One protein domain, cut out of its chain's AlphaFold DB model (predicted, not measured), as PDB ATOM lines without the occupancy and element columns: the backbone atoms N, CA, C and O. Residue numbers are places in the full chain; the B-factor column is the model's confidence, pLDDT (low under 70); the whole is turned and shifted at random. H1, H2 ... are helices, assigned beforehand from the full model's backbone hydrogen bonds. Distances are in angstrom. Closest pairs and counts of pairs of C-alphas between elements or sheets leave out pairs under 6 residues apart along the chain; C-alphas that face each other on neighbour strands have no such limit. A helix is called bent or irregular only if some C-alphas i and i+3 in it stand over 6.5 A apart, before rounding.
ATOM      1  N   GLU A  13       8.900   6.155  97.211       90.75
ATOM      2  CA  GLU A  13       7.963   5.106  97.607       90.75
ATOM      3  C   GLU A  13       8.180   4.661  99.062       90.75
ATOM      4  O   GLU A  13       7.225   4.430  99.805       90.75
ATOM      5  N   MET A  14       9.433   4.646  99.525       94.31
ATOM      6  CA  MET A  14       9.766   4.353 100.921       94.31
ATOM      7  C   MET A  14       9.191   5.395 101.891       94.31
ATOM      8  O   MET A  14       8.892   5.064 103.040       94.31
ATOM      9  N   LEU A  15       9.024   6.645 101.440       92.75
ATOM     10  CA  LEU A  15       8.425   7.706 102.251       92.75
ATOM     11  C   LEU A  15       6.949   7.424 102.545       92.75
ATOM     12  O   LEU A  15       6.452   7.880 103.571       92.75
ATOM     13  N   HIS A  16       6.269   6.652 101.690       92.75
ATOM     14  CA  HIS A  16       4.931   6.146 101.970       92.75
ATOM     15  C   HIS A  16       4.998   4.935 102.898       92.75
ATOM     16  O   HIS A  16       4.421   4.956 103.979       92.75
ATOM     17  N   TRP A  17       5.711   3.876 102.502       94.19
ATOM     18  CA  TRP A  17       5.622   2.571 103.176       94.19
ATOM     19  C   TRP A  17       6.015   2.602 104.653       94.19
ATOM     20  O   TRP A  17       5.429   1.878 105.461       94.19
ATOM     21  N   ALA A  18       6.975   3.459 105.005       95.25
ATOM     22  CA  ALA A  18       7.447   3.617 106.374       95.25
ATOM     23  C   ALA A  18       6.460   4.357 107.299       95.25
ATOM     24  O   ALA A  18       6.715   4.441 108.502       95.25
ATOM     25  N   LEU A  19       5.365   4.913 106.768       95.00
ATOM     26  CA  LEU A  19       4.326   5.565 107.561       95.00
ATOM     27  C   LEU A  19       3.346   4.541 108.165       95.00
ATOM     28  O   LEU A  19       3.075   3.495 107.553       95.00
ATOM     29  N   PRO A  20       2.767   4.853 109.341       93.56
ATOM     30  CA  PRO A  20       1.569   4.182 109.834       93.56
ATOM     31  C   PRO A  20       0.418   4.225 108.810       93.56
ATOM     32  O   PRO A  20       0.415   5.107 107.946       93.56
ATOM     33  N   PRO A  21      -0.550   3.297 108.883       91.25
ATOM     34  CA  PRO A  21      -1.586   3.131 107.859       91.25
ATOM     35  C   PRO A  21      -2.390   4.403 107.565       91.25
ATOM     36  O   PRO A  21      -2.591   4.736 106.401       91.25
ATOM     37  N   GLU A  22      -2.794   5.147 108.590       92.56
ATOM     38  CA  GLU A  22      -3.579   6.378 108.449       92.56
ATOM     39  C   GLU A  22      -2.742   7.479 107.786       92.56
ATOM     40  O   GLU A  22      -3.146   8.067 106.784       92.56
ATOM     41  N   ALA A  23      -1.518   7.685 108.276       95.00
ATOM     42  CA  ALA A  23      -0.596   8.675 107.725       95.00
ATOM     43  C   ALA A  23      -0.182   8.350 106.278       95.00
ATOM     44  O   ALA A  23       0.028   9.259 105.479       95.00
ATOM     45  N   PHE A  24      -0.087   7.066 105.911       93.94
ATOM     46  CA  PHE A  24       0.133   6.642 104.526       93.94
ATOM     47  C   PHE A  24      -0.978   7.167 103.606       93.94
ATOM     48  O   PHE A  24      -0.693   7.686 102.524       93.94
ATOM     49  N   VAL A  25      -2.237   7.015 104.031       92.00
ATOM     50  CA  VAL A  25      -3.430   7.407 103.266       92.00
ATOM     51  C   VAL A  25      -3.466   8.922 103.089       92.00
ATOM     52  O   VAL A  25      -3.585   9.392 101.955       92.00
ATOM     53  N   GLU A  26      -3.280   9.672 104.176       95.12
ATOM     54  CA  GLU A  26      -3.227  11.139 104.161       95.12
ATOM     55  C   GLU A  26      -2.083  11.663 103.282       95.12
ATOM     56  O   GLU A  26      -2.253  12.617 102.520       95.12
ATOM     57  N   PHE A  27      -0.915  11.015 103.337       95.38
ATOM     58  CA  PHE A  27       0.237  11.393 102.525       95.38
ATOM     59  C   PHE A  27      -0.018  11.164 101.028       95.38
ATOM     60  O   PHE A  27       0.301  12.023 100.205       95.38
ATOM     61  N   GLU A  28      -0.658  10.050 100.661       92.62
ATOM     62  CA  GLU A  28      -1.056   9.789  99.276       92.62
ATOM     63  C   GLU A  28      -2.104  10.797  98.770       92.62
ATOM     64  O   GLU A  28      -2.042  11.240  97.622       92.62
ATOM     65  N   GLU A  29      -3.056  11.187  99.621       93.94
ATOM     66  CA  GLU A  29      -4.062  12.208  99.305       93.94
ATOM     67  C   GLU A  29      -3.442  13.594  99.126       93.94
ATOM     68  O   GLU A  29      -3.786  14.300  98.177       93.94
ATOM     69  N   PHE A  30      -2.470  13.955  99.965       95.75
ATOM     70  CA  PHE A  30      -1.718  15.197  99.831       95.75
ATOM     71  C   PHE A  30      -0.948  15.268  98.507       95.75
ATOM     72  O   PHE A  30      -0.996  16.284  97.807       95.75
ATOM     73  N   GLU A  31      -0.268  14.187  98.122       94.69
ATOM     74  CA  GLU A  31       0.418  14.152  96.834       94.69
ATOM     75  C   GLU A  31      -0.547  14.202  95.646       94.69
ATOM     76  O   GLU A  31      -0.252  14.851  94.639       94.69
ATOM     77  N   ARG A  32      -1.695  13.517  95.744       93.94
ATOM     78  CA  ARG A  32      -2.740  13.559  94.715       93.94
ATOM     79  C   ARG A  32      -3.257  14.982  94.540       93.94
ATOM     80  O   ARG A  32      -3.242  15.486  93.426       93.94
ATOM     81  N   TRP A  33      -3.571  15.663  95.638       96.69
ATOM     82  CA  TRP A  33      -3.967  17.068  95.618       96.69
ATOM     83  C   TRP A  33      -2.907  17.970  94.964       96.69
ATOM     84  O   TRP A  33      -3.240  18.804  94.124       96.69
ATOM     85  N   LEU A  34      -1.615  17.784  95.275       96.88
ATOM     86  CA  LEU A  34      -0.535  18.538  94.620       96.88
ATOM     87  C   LEU A  34      -0.468  18.293  93.106       96.88
ATOM     88  O   LEU A  34      -0.126  19.217  92.361       96.88
ATOM     89  N   ARG A  35      -0.740  17.065  92.652       95.94
ATOM     90  CA  ARG A  35      -0.780  16.711  91.226       95.94
ATOM     91  C   ARG A  35      -1.992  17.335  90.537       95.94
ATOM     92  O   ARG A  35      -1.804  18.008  89.524       95.94
ATOM     93  N   ASP A  36      -3.179  17.187  91.117       97.00
ATOM     94  CA  ASP A  36      -4.443  17.691  90.564       97.00
ATOM     95  C   ASP A  36      -4.443  19.225  90.435       97.00
ATOM     96  O   ASP A  36      -4.975  19.785  89.480       97.00
ATOM     97  N   GLU A  37      -3.758  19.911  91.350       97.38
ATOM     98  CA  GLU A  37      -3.581  21.364  91.336       97.38
ATOM     99  C   GLU A  37      -2.411  21.850  90.456       97.38
ATOM    100  O   GLU A  37      -2.113  23.046  90.433       97.38
ATOM    101  N   GLY A  38      -1.682  20.951  89.780       96.81
ATOM    102  CA  GLY A  38      -0.504  21.298  88.971       96.81
ATOM    103  C   GLY A  38       0.674  21.860  89.783       96.81
ATOM    104  O   GLY A  38       1.551  22.538  89.249       96.81
ATOM    105  N   LYS A  39       0.701  21.604  91.094       96.38
ATOM    106  CA  LYS A  39       1.639  22.176  92.079       96.38
ATOM    107  C   LYS A  39       2.854  21.286  92.356       96.38
ATOM    108  O   LYS A  39       3.823  21.739  92.975       96.38
ATOM    109  N   ILE A  40       2.832  20.037  91.895       94.69
ATOM    110  CA  ILE A  40       3.867  19.037  92.186       94.69
ATOM    111  C   ILE A  40       5.259  19.430  91.664       94.69
ATOM    112  O   ILE A  40       6.243  19.233  92.371       94.69
ATOM    113  N   GLU A  41       5.370  20.058  90.488       94.50
ATOM    114  CA  GLU A  41       6.673  20.470  89.938       94.50
ATOM    115  C   GLU A  41       7.336  21.568  90.783       94.50
ATOM    116  O   GLU A  41       8.550  21.563  91.013       94.50
ATOM    117  N   GLN A  42       6.538  22.508  91.294       95.69
ATOM    118  CA  GLN A  42       7.039  23.621  92.095       95.69
ATOM    119  C   GLN A  42       7.396  23.175  93.518       95.69
ATOM    120  O   GLN A  42       8.479  23.514  94.021       95.69
ATOM    121  N   TYR A  43       6.497  22.418  94.155       95.75
ATOM    122  CA  TYR A  43       6.536  22.135  95.589       95.75
ATOM    123  C   TYR A  43       6.950  20.702  95.952       95.75
ATOM    124  O   TYR A  43       7.292  20.462  97.108       95.75
ATOM    125  N   GLY A  44       7.026  19.774  94.992       91.69
ATOM    126  CA  GLY A  44       7.375  18.363  95.218       91.69
ATOM    127  C   GLY A  44       8.694  18.168  95.967       91.69
ATOM    128  O   GLY A  44       8.807  17.324  96.850       91.69
ATOM    129  N   ARG A  45       9.679  19.045  95.728       91.31
ATOM    130  CA  ARG A  45      10.971  19.039  96.443       91.31
ATOM    131  C   ARG A  45      10.857  19.229  97.964       91.31
ATOM    132  O   ARG A  45      11.824  18.946  98.677       91.31
ATOM    133  N   PHE A  46       9.731  19.746  98.459       93.38
ATOM    134  CA  PHE A  46       9.441  19.962  99.880       93.38
ATOM    135  C   PHE A  46       8.573  18.857 100.490       93.38
ATOM    136  O   PHE A  46       8.429  18.822 101.708       93.38
ATOM    137  N   VAL A  47       8.038  17.940  99.677       92.50
ATOM    138  CA  VAL A  47       7.233  16.806 100.143       92.50
ATOM    139  C   VAL A  47       8.126  15.845 100.930       92.50
ATOM    140  O   VAL A  47       9.220  15.482 100.492       92.50
ATOM    141  N   ARG A  48       7.695  15.479 102.138       92.88
ATOM    142  CA  ARG A  48       8.404  14.573 103.049       92.88
ATOM    143  C   ARG A  48       7.398  13.600 103.647       92.88
ATOM    144  O   ARG A  48       6.323  14.032 104.042       92.88
ATOM    145  N   GLY A  49       7.780  12.331 103.732       93.31
ATOM    146  CA  GLY A  49       7.019  11.289 104.418       93.31
ATOM    147  C   GLY A  49       7.867  10.607 105.490       93.31
ATOM    148  O   GLY A  49       8.721  11.242 106.116       93.31
ATOM    149  N   GLY A  50       7.644   9.311 105.687       93.25
ATOM    150  CA  GLY A  50       8.362   8.492 106.659       93.25
ATOM    151  C   GLY A  50       9.825   8.232 106.288       93.25
ATOM    152  O   GLY A  50      10.296   8.526 105.191       93.25
ATOM    153  N   HIS A  51      10.562   7.632 107.220       94.19
ATOM    154  CA  HIS A  51      11.919   7.132 106.995       94.19
ATOM    155  C   HIS A  51      11.999   5.665 107.408       94.19
ATOM    156  O   HIS A  51      11.296   5.253 108.323       94.19
ATOM    157  N   TRP A  52      12.918   4.886 106.830       95.62
ATOM    158  CA  TRP A  52      12.961   3.426 107.019       95.62
ATOM    159  C   TRP A  52      12.917   2.968 108.490       95.62
ATOM    160  O   TRP A  52      12.167   2.066 108.832       95.62
TER     161      TRP A  52
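AT A GLANCE: This is residues 13 to 52 of the 470 residues of an uncharacterized protein of candidate division Zixibacteria bacterium (UniProt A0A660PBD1). One long helix, H2, makes one long side of a small open frame, with the short helix H1 folded back near its first end and the short helix H3 at a corner by its last end. After H3, residues 47 to 52 run back toward H1 as the other long side, opposite H2. The printed part has 40 residues, with three named helices in the order H1, H2, H3 and no named strand; the class is all helix. It is compact, with a radius of gyration of the C-alphas of 10.2 A, and elongated in outline, spanning 27 by 17 by 11 A.

IN THESE COORDINATES: H1 holds residues 13 to 17, beginning at C-alpha 13 at (7.963, 5.106, 97.607), and is 6.6 A long. H2, residues 21 to 36, begins at C-alpha 21 at (-1.586, 3.131, 107.859) and is 22.8 A long. H3, residues 40 to 46, is 9.5 A long and ends at C-alpha 46 at (9.441, 19.962, 99.880). H3 is irregular: C-alphas 42 and 45 are 7.4 A apart.

HOW THE PARTS SIT: H1 touches H2, which meets it with residues 24 to 28 alone; the closest C-alphas, of His 16 and Phe 24, are 5.5 A apart. H2 and H3 touch only at the corner by their link, H2 with residues 31 to 34 alone; the closest C-alphas, of Leu 34 and Ile 40, are 5.1 A apart. These two run opposite ways at a steep tilt of 38 degrees, only just past shallow. H1 and H3 are apart. In H1 and H2 every O i to N i+4 pair is within hydrogen-bond range; in H3 1 of 3 is, beside 1 of 4 O i to N i+3 pairs.

THE WHOLE: The two C-alphas farthest apart, of Glu 37 and Trp 52, are 29.0 A apart. The printed part has no cut, and both links, H1 to H2 and H2 to H3, are tight. The mean pLDDT of the printed part is 94.3, and no printed residue is under 70.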